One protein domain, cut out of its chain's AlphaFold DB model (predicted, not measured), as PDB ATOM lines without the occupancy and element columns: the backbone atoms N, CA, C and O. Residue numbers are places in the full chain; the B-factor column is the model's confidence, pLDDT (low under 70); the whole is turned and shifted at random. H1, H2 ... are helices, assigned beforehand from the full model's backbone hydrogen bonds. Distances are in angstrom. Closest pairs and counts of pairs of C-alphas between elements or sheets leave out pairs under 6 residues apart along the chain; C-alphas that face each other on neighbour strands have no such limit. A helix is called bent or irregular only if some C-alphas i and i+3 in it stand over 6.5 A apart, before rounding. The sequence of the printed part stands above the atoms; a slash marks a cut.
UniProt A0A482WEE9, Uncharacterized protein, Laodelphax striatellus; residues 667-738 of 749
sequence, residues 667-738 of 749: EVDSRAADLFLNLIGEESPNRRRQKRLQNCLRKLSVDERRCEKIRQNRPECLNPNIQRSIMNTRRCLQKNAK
ATOM      1  N   GLU A 667     -28.327 -31.832  18.023       89.56
ATOM      2  CA  GLU A 667     -28.941 -30.729  17.266       89.56
ATOM      3  C   GLU A 667     -28.546 -29.347  17.826       89.56
ATOM      4  O   GLU A 667     -28.297 -28.414  17.061       89.56
ATOM      5  N   VAL A 668     -28.427 -29.208  19.150       91.19
ATOM      6  CA  VAL A 668     -27.930 -27.978  19.793       91.19
ATOM      7  C   VAL A 668     -26.435 -27.775  19.528       91.19
ATOM      8  O   VAL A 668     -26.048 -26.679  19.122       91.19
ATOM      9  N   ASP A 669     -25.607 -28.813  19.671       87.31
ATOM     10  CA  ASP A 669     -24.159 -28.739  19.426       87.31
ATOM     11  C   ASP A 669     -23.831 -28.383  17.966       87.31
ATOM     12  O   ASP A 669     -22.947 -27.567  17.700       87.31
ATOM     13  N   SER A 670     -24.572 -28.942  17.002       84.69
ATOM     14  CA  SER A 670     -24.410 -28.594  15.581       84.69
ATOM     15  C   SER A 670     -24.812 -27.148  15.277       84.69
ATOM     16  O   SER A 670     -24.048 -26.437  14.624       84.69
ATOM     17  N   ARG A 671     -25.934 -26.657  15.826       86.69
ATOM     18  CA  ARG A 671     -26.308 -25.233  15.724       86.69
ATOM     19  C   ARG A 671     -25.288 -24.309  16.392       86.69
ATOM     20  O   ARG A 671     -25.003 -23.243  15.852       86.69
ATOM     21  N   ALA A 672     -24.716 -24.704  17.529       85.94
ATOM     22  CA  ALA A 672     -23.662 -23.942  18.195       85.94
ATOM     23  C   ALA A 672     -22.377 -23.877  17.347       85.94
ATOM     24  O   ALA A 672     -21.758 -22.817  17.251       85.94
ATOM     25  N   ALA A 673     -22.006 -24.976  16.681       84.06
ATOM     26  CA  ALA A 673     -20.876 -25.011  15.757       84.06
ATOM     27  C   ALA A 673     -21.102 -24.118  14.521       84.06
ATOM     28  O   ALA A 673     -20.199 -23.370  14.144       84.06
ATOM     29  N   ASP A 674     -22.299 -24.137  13.929       83.75
ATOM     30  CA  ASP A 674     -22.640 -23.275  12.789       83.75
ATOM     31  C   ASP A 674     -22.682 -21.787  13.184       83.75
ATOM     32  O   ASP A 674     -22.123 -20.947  12.478       83.75
ATOM     33  N   LEU A 675     -23.243 -21.444  14.353       86.19
ATOM     34  CA  LEU A 675     -23.193 -20.079  14.897       86.19
ATOM     35  C   LEU A 675     -21.749 -19.606  15.130       86.19
ATOM     36  O   LEU A 675     -21.405 -18.483  14.767       86.19
ATOM     37  N   PHE A 676     -20.876 -20.462  15.665       86.50
ATOM     38  CA  PHE A 676     -19.458 -20.143  15.859       86.50
ATOM     39  C   PHE A 676     -18.711 -19.941  14.525       86.50
ATOM     40  O   PHE A 676     -17.896 -19.025  14.397       86.50
ATOM     41  N   LEU A 677     -19.024 -20.742  13.499       83.31
ATOM     42  CA  LEU A 677     -18.489 -20.575  12.141       83.31
ATOM     43  C   LEU A 677     -18.982 -19.290  11.453       83.31
ATOM     44  O   LEU A 677     -18.237 -18.726  10.644       83.31
ATOM     45  N   ASN A 678     -20.194 -18.833  11.783       80.19
ATOM     46  CA  ASN A 678     -20.778 -17.587  11.283       80.19
ATOM     47  C   ASN A 678     -20.212 -16.348  11.995       80.19
ATOM     48  O   ASN A 678     -19.880 -15.386  11.315       80.19
ATOM     49  N   LEU A 679     -19.978 -16.391  13.312       80.62
ATOM     50  CA  LEU A 679     -19.313 -15.300  14.051       80.62
ATOM     51  C   LEU A 679     -17.865 -15.080  13.563       80.62
ATOM     52  O   LEU A 679     -17.449 -13.955  13.291       80.62
ATOM     53  N   ILE A 680     -17.126 -16.166  13.297       81.00
ATOM     54  CA  ILE A 680     -15.818 -16.124  12.601       81.00
ATOM     55  C   ILE A 680     -15.946 -15.583  11.151       81.00
ATOM     56  O   ILE A 680     -14.954 -15.194  10.519       81.00
ATOM     57  N   GLY A 681     -17.164 -15.544  10.608       75.81
ATOM     58  CA  GLY A 681     -17.527 -14.945   9.326       75.81
ATOM     59  C   GLY A 681     -17.529 -13.410   9.310       75.81
ATOM     60  O   GLY A 681     -17.283 -12.838   8.248       75.81
ATOM     61  N   GLU A 682     -17.730 -12.743  10.449       75.75
ATOM     62  CA  GLU A 682     -18.008 -11.296  10.484       75.75
ATOM     63  C   GLU A 682     -16.812 -10.454  10.966       75.75
ATOM     64  O   GLU A 682     -16.528  -9.405  10.392       75.75
ATOM     65  N   GLU A 683     -16.023 -10.933  11.933       66.12
ATOM     66  CA  GLU A 683     -14.956 -10.132  12.572       66.12
ATOM     67  C   GLU A 683     -13.603 -10.087  11.815       66.12
ATOM     68  O   GLU A 683     -12.623  -9.532  12.316       66.12
ATOM     69  N   SER A 684     -13.482 -10.690  10.622       69.50
ATOM     70  CA  SER A 684     -12.180 -10.854   9.947       69.50
ATOM     71  C   SER A 684     -11.999  -9.969   8.700       69.50
ATOM     72  O   SER A 684     -12.536 -10.302   7.642       69.50
ATOM     73  N   PRO A 685     -11.118  -8.943   8.719       75.06
ATOM     74  CA  PRO A 685     -10.834  -8.122   7.535       75.06
ATOM     75  C   PRO A 685     -10.067  -8.872   6.425       75.06
ATOM     76  O   PRO A 685      -9.808  -8.315   5.362       75.06
ATOM     77  N   ASN A 686      -9.685 -10.143   6.630       85.50
ATOM     78  CA  ASN A 686      -8.962 -10.943   5.639       85.50
ATOM     79  C   ASN A 686      -9.774 -12.169   5.180       85.50
ATOM     80  O   ASN A 686      -9.513 -13.314   5.569       85.50
ATOM     81  N   ARG A 687     -10.706 -11.918   4.253       86.19
ATOM     82  CA  ARG A 687     -11.573 -12.906   3.575       86.19
ATOM     83  C   ARG A 687     -10.816 -14.140   3.040       86.19
ATOM     84  O   ARG A 687     -11.355 -15.246   3.018       86.19
ATOM     85  N   ARG A 688      -9.538 -13.996   2.641       81.62
ATOM     86  CA  ARG A 688      -8.690 -15.105   2.143       81.62
ATOM     87  C   ARG A 688      -8.177 -16.008   3.274       81.62
ATOM     88  O   ARG A 688      -8.150 -17.228   3.106       81.62
ATOM     89  N   ARG A 689      -7.799 -15.441   4.427       78.81
ATOM     90  CA  ARG A 689      -7.419 -16.190   5.644       78.81
ATOM     91  C   ARG A 689      -8.635 -16.888   6.260       78.81
ATOM     92  O   ARG A 689      -8.548 -18.064   6.606       78.81
ATOM     93  N   GLN A 690      -9.774 -16.204   6.291       83.19
ATOM     94  CA  GLN A 690     -11.065 -16.725   6.745       83.19
ATOM     95  C   GLN A 690     -11.543 -17.930   5.911       83.19
ATOM     96  O   GLN A 690     -11.790 -18.998   6.470       83.19
ATOM     97  N   LYS A 691     -11.567 -17.825   4.571       88.25
ATOM     98  CA  LYS A 691     -11.949 -18.946   3.682       88.25
ATOM     99  C   LYS A 691     -11.013 -20.158   3.818       88.25
ATOM    100  O   LYS A 691     -11.457 -21.296   3.677       88.25
ATOM    101  N   ARG A 692      -9.727 -19.947   4.141       85.25
ATOM    102  CA  ARG A 692      -8.794 -21.033   4.505       85.25
ATOM    103  C   ARG A 692      -9.181 -21.689   5.838       85.25
ATOM    104  O   ARG A 692      -9.273 -22.911   5.881       85.25
ATOM    105  N   LEU A 693      -9.461 -20.906   6.883       87.00
ATOM    106  CA  LEU A 693      -9.858 -21.417   8.201       87.00
ATOM    107  C   LEU A 693     -11.165 -22.224   8.146       87.00
ATOM    108  O   LEU A 693     -11.194 -23.358   8.617       87.00
ATOM    109  N   GLN A 694     -12.208 -21.697   7.495       86.81
ATOM    110  CA  GLN A 694     -13.473 -22.419   7.293       86.81
ATOM    111  C   GLN A 694     -13.265 -23.741   6.533       86.81
ATOM    112  O   GLN A 694     -13.823 -24.767   6.920       86.81
ATOM    113  N   ASN A 695     -12.415 -23.764   5.499       87.94
ATOM    114  CA  ASN A 695     -12.090 -24.999   4.780       87.94
ATOM    115  C   ASN A 695     -11.311 -26.012   5.641       87.94
ATOM    116  O   ASN A 695     -11.543 -27.213   5.512       87.94
ATOM    117  N   CYS A 696     -10.422 -25.564   6.535       87.81
ATOM    118  CA  CYS A 696      -9.746 -26.443   7.494       87.81
ATOM    119  C   CYS A 696     -10.730 -27.051   8.508       87.81
ATOM    120  O   CYS A 696     -10.707 -28.261   8.717       87.81
ATOM    121  N   LEU A 697     -11.630 -26.244   9.081       86.25
ATOM    122  CA  LEU A 697     -12.640 -26.713  10.039       86.25
ATOM    123  C   LEU A 697     -13.639 -27.688   9.388       86.25
ATOM    124  O   LEU A 697     -13.940 -28.736   9.958       86.25
ATOM    125  N   ARG A 698     -14.070 -27.416   8.147       86.62
ATOM    126  CA  ARG A 698     -14.900 -28.346   7.359       86.62
ATOM    127  C   ARG A 698     -14.195 -29.681   7.102       86.62
ATOM    128  O   ARG A 698     -14.832 -30.717   7.258       86.62
ATOM    129  N   LYS A 699     -12.898 -29.680   6.759       87.19
ATOM    130  CA  LYS A 699     -12.122 -30.925   6.592       87.19
ATOM    131  C   LYS A 699     -12.064 -31.735   7.886       87.19
ATOM    132  O   LYS A 699     -12.425 -32.905   7.863       87.19
ATOM    133  N   LEU A 700     -11.734 -31.102   9.014       84.94
ATOM    134  CA  LEU A 700     -11.698 -31.769  10.321       84.94
ATOM    135  C   LEU A 700     -13.046 -32.424  10.679       84.94
ATOM    136  O   LEU A 700     -13.062 -33.574  11.103       84.94
ATOM    137  N   SER A 701     -14.176 -31.757  10.416       86.50
ATOM    138  CA  SER A 701     -15.521 -32.321  10.636       86.50
ATOM    139  C   SER A 701     -15.874 -33.504   9.710       86.50
ATOM    140  O   SER A 701     -16.719 -34.339  10.053       86.50
ATOM    141  N   VAL A 702     -15.253 -33.596   8.530       87.50
ATOM    142  CA  VAL A 702     -15.392 -34.746   7.616       87.50
ATOM    143  C   VAL A 702     -14.497 -35.901   8.068       87.50
ATOM    144  O   VAL A 702     -14.962 -37.039   8.132       87.50
ATOM    145  N   ASP A 703     -13.248 -35.616   8.438       83.62
ATOM    146  CA  ASP A 703     -12.296 -36.616   8.927       83.62
ATOM    147  C   ASP A 703     -12.736 -37.215  10.275       83.62
ATOM    148  O   ASP A 703     -12.634 -38.424  10.474       83.62
ATOM    149  N   GLU A 704     -13.321 -36.419  11.174       85.94
ATOM    150  CA  GLU A 704     -13.908 -36.898  12.432       85.94
ATOM    151  C   GLU A 704     -15.090 -37.847  12.184       85.94
ATOM    152  O   GLU A 704     -15.103 -38.964  12.705       85.94
ATOM    153  N   ARG A 705     -16.027 -37.479  11.296       85.06
ATOM    154  CA  ARG A 705     -17.133 -38.364  10.882       85.06
ATOM    155  C   ARG A 705     -16.649 -39.635  10.177       85.06
ATOM    156  O   ARG A 705     -17.294 -40.678  10.292       85.06
ATOM    157  N   ARG A 706     -15.511 -39.587   9.476       82.62
ATOM    158  CA  ARG A 706     -14.863 -40.766   8.879       82.62
ATOM    159  C   ARG A 706     -14.245 -41.669   9.950       82.62
ATOM    160  O   ARG A 706     -14.457 -42.878   9.907       82.62
ATOM    161  N   CYS A 707     -13.542 -41.096  10.925       75.50
ATOM    162  CA  CYS A 707     -12.990 -41.819  12.072       75.50
ATOM    163  C   CYS A 707     -14.082 -42.478  12.926       75.50
ATOM    164  O   CYS A 707     -13.904 -43.614  13.360       75.50
ATOM    165  N   GLU A 708     -15.220 -41.814  13.134       82.00
ATOM    166  CA  GLU A 708     -16.315 -42.370  13.933       82.00
ATOM    167  C   GLU A 708     -17.004 -43.550  13.229       82.00
ATOM    168  O   GLU A 708     -17.211 -44.591  13.847       82.00
ATOM    169  N   LYS A 709     -17.221 -43.474  11.906       82.06
ATOM    170  CA  LYS A 709     -17.662 -44.640  11.112       82.06
ATOM    171  C   LYS A 709     -16.673 -45.812  11.173       82.06
ATOM    172  O   LYS A 709     -17.092 -46.965  11.190       82.06
ATOM    173  N   ILE A 710     -15.365 -45.542  11.224       79.88
ATOM    174  CA  ILE A 710     -14.341 -46.590  11.371       79.88
ATOM    175  C   ILE A 710     -14.412 -47.244  12.762       79.88
ATOM    176  O   ILE A 710     -14.309 -48.465  12.849       79.88
ATOM    177  N   ARG A 711     -14.647 -46.470  13.834       75.12
ATOM    178  CA  ARG A 711     -14.852 -47.002  15.198       75.12
ATOM    179  C   ARG A 711     -16.103 -47.873  15.293       75.12
ATOM    180  O   ARG A 711     -16.030 -48.977  15.820       75.12
ATOM    181  N   GLN A 712     -17.226 -47.400  14.750       80.12
ATOM    182  CA  GLN A 712     -18.498 -48.134  14.756       80.12
ATOM    183  C   GLN A 712     -18.392 -49.479  14.019       80.12
ATOM    184  O   GLN A 712     -18.959 -50.471  14.470       80.12
ATOM    185  N   ASN A 713     -17.601 -49.541  12.943       75.50
ATOM    186  CA  ASN A 713     -17.424 -50.754  12.142       75.50
ATOM    187  C   ASN A 713     -16.319 -51.707  12.648       75.50
ATOM    188  O   ASN A 713     -16.170 -52.794  12.088       75.50
ATOM    189  N   ARG A 714     -15.529 -51.336  13.668       58.25
ATOM    190  CA  ARG A 714     -14.512 -52.205  14.295       58.25
ATOM    191  C   ARG A 714     -14.403 -51.953  15.808       58.25
ATOM    192  O   ARG A 714     -13.564 -51.151  16.227       58.25
ATOM    193  N   PRO A 715     -15.141 -52.700  16.651       50.88
ATOM    194  CA  PRO A 715     -14.926 -52.742  18.098       50.88
ATOM    195  C   PRO A 715     -13.679 -53.577  18.465       50.88
ATOM    196  O   PRO A 715     -13.716 -54.442  19.338       50.88
ATOM    197  N   GLU A 716     -12.551 -53.339  17.792       55.38
ATOM    198  CA  GLU A 716     -11.274 -53.957  18.151       55.38
ATOM    199  C   GLU A 716     -10.749 -53.330  19.445       55.38
ATOM    200  O   GLU A 716     -10.391 -52.149  19.497       55.38
ATOM    201  N   CYS A 717     -10.690 -54.135  20.507       53.47
ATOM    202  CA  CYS A 717     -10.144 -53.732  21.797       53.47
ATOM    203  C   CYS A 717      -8.694 -53.248  21.647       53.47
ATOM    204  O   CYS A 717      -7.771 -54.051  21.508       53.47
ATOM    205  N   LEU A 718      -8.499 -51.924  21.717       72.69
ATOM    206  CA  LEU A 718      -7.188 -51.272  21.706       72.69
ATOM    207  C   LEU A 718      -6.214 -52.008  22.630       72.69
ATOM    208  O   LEU A 718      -6.455 -52.095  23.835       72.69
ATOM    209  N   ASN A 719      -5.103 -52.489  22.060       87.50
ATOM    210  CA  ASN A 719      -4.082 -53.250  22.782       87.50
ATOM    211  C   ASN A 719      -3.770 -52.573  24.138       87.50
ATOM    212  O   ASN A 719      -3.447 -51.377  24.141       87.50
ATOM    213  N   PRO A 720      -3.831 -53.289  25.282       87.81
ATOM    214  CA  PRO A 720      -3.713 -52.676  26.607       87.81
ATOM    215  C   PRO A 720      -2.452 -51.824  26.811       87.81
ATOM    216  O   PRO A 720      -2.471 -50.868  27.590       87.81
ATOM    217  N   ASN A 721      -1.365 -52.106  26.085       86.56
ATOM    218  CA  ASN A 721      -0.148 -51.294  26.118       86.56
ATOM    219  C   ASN A 721      -0.318 -49.945  25.397       86.56
ATOM    220  O   ASN A 721       0.167 -48.926  25.889       86.56
ATOM    221  N   ILE A 722      -1.062 -49.907  24.286       87.94
ATOM    222  CA  ILE A 722      -1.425 -48.670  23.577       87.94
ATOM    223  C   ILE A 722      -2.386 -47.845  24.442       87.94
ATOM    224  O   ILE A 722      -2.143 -46.659  24.664       87.94
ATOM    225  N   GLN A 723      -3.415 -48.472  25.022       90.31
ATOM    226  CA  GLN A 723      -4.351 -47.804  25.935       90.31
ATOM    227  C   GLN A 723      -3.623 -47.203  27.157       90.31
ATOM    228  O   GLN A 723      -3.837 -46.041  27.516       90.31
ATOM    229  N   ARG A 724      -2.688 -47.957  27.757       91.81
ATOM    230  CA  ARG A 724      -1.820 -47.497  28.856       91.81
ATOM    231  C   ARG A 724      -0.893 -46.353  28.427       91.81
ATOM    232  O   ARG A 724      -0.713 -45.409  29.196       91.81
ATOM    233  N   SER A 725      -0.347 -46.400  27.210       92.94
ATOM    234  CA  SER A 725       0.473 -45.325  26.634       92.94
ATOM    235  C   SER A 725      -0.329 -44.027  26.467       92.94
ATOM    236  O   SER A 725       0.064 -42.990  26.998       92.94
ATOM    237  N   ILE A 726      -1.519 -44.097  25.854       93.38
ATOM    238  CA  ILE A 726      -2.436 -42.955  25.687       93.38
ATOM    239  C   ILE A 726      -2.794 -42.335  27.047       93.38
ATOM    240  O   ILE A 726      -2.715 -41.115  27.217       93.38
ATOM    241  N   MET A 727      -3.122 -43.157  28.050       93.88
ATOM    242  CA  MET A 727      -3.444 -42.680  29.401       93.88
ATOM    243  C   MET A 727      -2.250 -42.022  30.109       93.88
ATOM    244  O   MET A 727      -2.425 -41.017  30.804       93.88
ATOM    245  N   ASN A 728      -1.030 -42.530  29.912       93.62
ATOM    246  CA  ASN A 728       0.186 -41.907  30.439       93.62
ATOM    247  C   ASN A 728       0.489 -40.567  29.750       93.62
ATOM    248  O   ASN A 728       0.774 -39.583  30.436       93.62
ATOM    249  N   THR A 729       0.340 -40.487  28.426       93.94
ATOM    250  CA  THR A 729       0.484 -39.241  27.656       93.94
ATOM    251  C   THR A 729      -0.551 -38.199  28.085       93.94
ATOM    252  O   THR A 729      -0.183 -37.061  28.379       93.94
ATOM    253  N   ARG A 730      -1.825 -38.584  28.254       93.94
ATOM    254  CA  ARG A 730      -2.891 -37.699  28.764       93.94
ATOM    255  C   ARG A 730      -2.567 -37.163  30.164       93.94
ATOM    256  O   ARG A 730      -2.682 -35.960  30.391       93.94
ATOM    257  N   ARG A 731      -2.080 -38.013  31.078       93.62
ATOM    258  CA  ARG A 731      -1.609 -37.603  32.419       93.62
ATOM    259  C   ARG A 731      -0.403 -36.656  32.360       93.62
ATOM    260  O   ARG A 731      -0.317 -35.740  33.176       93.62
ATOM    261  N   CYS A 732       0.521 -36.853  31.418       93.38
ATOM    262  CA  CYS A 732       1.673 -35.971  31.214       93.38
ATOM    263  C   CYS A 732       1.233 -34.578  30.736       93.38
ATOM    264  O   CYS A 732       1.568 -33.571  31.361       93.38
ATOM    265  N   LEU A 733       0.391 -34.522  29.699       94.00
ATOM    266  CA  LEU A 733      -0.170 -33.277  29.168       94.00
ATOM    267  C   LEU A 733      -0.986 -32.519  30.226       94.00
ATOM    268  O   LEU A 733      -0.795 -31.317  30.388       94.00
ATOM    269  N   GLN A 734      -1.808 -33.211  31.023       93.88
ATOM    270  CA  GLN A 734      -2.542 -32.600  32.140       93.88
ATOM    271  C   GLN A 734      -1.617 -32.018  33.222       93.88
ATOM    272  O   GLN A 734      -1.893 -30.933  33.736       93.88
ATOM    273  N   LYS A 735      -0.502 -32.685  33.560       92.44
ATOM    274  CA  LYS A 735       0.507 -32.129  34.485       92.44
ATOM    275  C   LYS A 735       1.199 -30.894  33.902       92.44
ATOM    276  O   LYS A 735       1.419 -29.930  34.630       92.44
ATOM    277  N   ASN A 736       1.506 -30.896  32.607       88.81
ATOM    278  CA  ASN A 736       2.152 -29.764  31.940       88.81
ATOM    279  C   ASN A 736       1.199 -28.569  31.774       88.81
ATOM    280  O   ASN A 736       1.615 -27.439  32.011       88.81
ATOM    281  N   ALA A 737      -0.082 -28.803  31.478       89.06
ATOM    282  CA  ALA A 737      -1.115 -27.767  31.484       89.06
ATOM    283  C   ALA A 737      -1.296 -27.159  32.885       89.06
ATOM    284  O   ALA A 737      -1.234 -25.943  33.035       89.06
ATOM    285  N   LYS A 738      -1.408 -27.991  33.936       88.75
ATOM    286  CA  LYS A 738      -1.466 -27.500  35.325       88.75
ATOM    287  C   LYS A 738      -0.227 -26.695  35.729       88.75
ATOM    288  O   LYS A 738      -0.364 -25.782  36.527       88.75
TER     289      LYS A 738
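Overview. This is residues 667 to 738 of the 749 residues of an uncharacterized protein of Laodelphax striatellus (UniProt A0A482WEE9). One long helix, H2, has a shorter helix at each end, and both fold back from it, so that the chain makes an open zigzag with empty space between its limbs. H1 and H2 make a narrow V, near each other only by the link that joins them, while H3 sticks out from the other end of H2 as a free arm that touches no helix. The printed part has 72 residues with three named helices, in the order H1, H2, H3, and no named strand; its class is all helix. The whole is extended, with a radius of gyration of the C-alphas of 17.7 A, and its C-alphas span 48 by 36 by 25 A along their three main axes.

Arrangement. The longest helix is H2, residues 687 to 713. Before it in the chain comes H1, residues 667 to 682, and the two only just touch, with 3 pairs of C-alphas within 8 A. Their closest C-alphas are those of Gly 681 and Gln 690, 7.2 A apart. H1 touches H2 with residues 677 to 681 alone, and H2 touches H1 with residues 690 to 694 alone. The two run opposite ways at a shallow tilt of 20 degrees, centre to centre 14.4 A, and form a helical hairpin. After H2 comes H3, residues 720 to 738, which is apart from H2 and from H1, with no C-alpha within 8 A of either. In H2 and H3 every O i to N i+4 pair is within hydrogen-bond range; in H1, 11 of 12 are.

Along the chain. H2 has 27 residues and measures 39.2 A from C-alpha 687 at (-11.573, -12.906, 3.575) to C-alpha 713 at (-17.424, -50.754, 12.142). H1 has 16 residues and measures 23.3 A, beginning with C-alpha 667 at (-28.941, -30.729, 17.266). H3 has 19 residues and measures 26.7 A, ending with C-alpha 738 at (-1.466, -27.500, 35.325). No helix is bent or irregular.

Size, cuts and confidence. The two C-alphas farthest apart are those of Pro 685 and Pro 720, at 49.0 A. The link from H1 to H2 has 4 residues and is tight; the link from H2 to H3 has 6 residues and is short but not tight. Residues 667 to 676, 683 to 689 and 699 to 738 stand free. The printed part has no cut. The mean pLDDT of the printed part is 83.6, and the model's confidence is low, under 70, at residues 683 to 684 and 714 to 717.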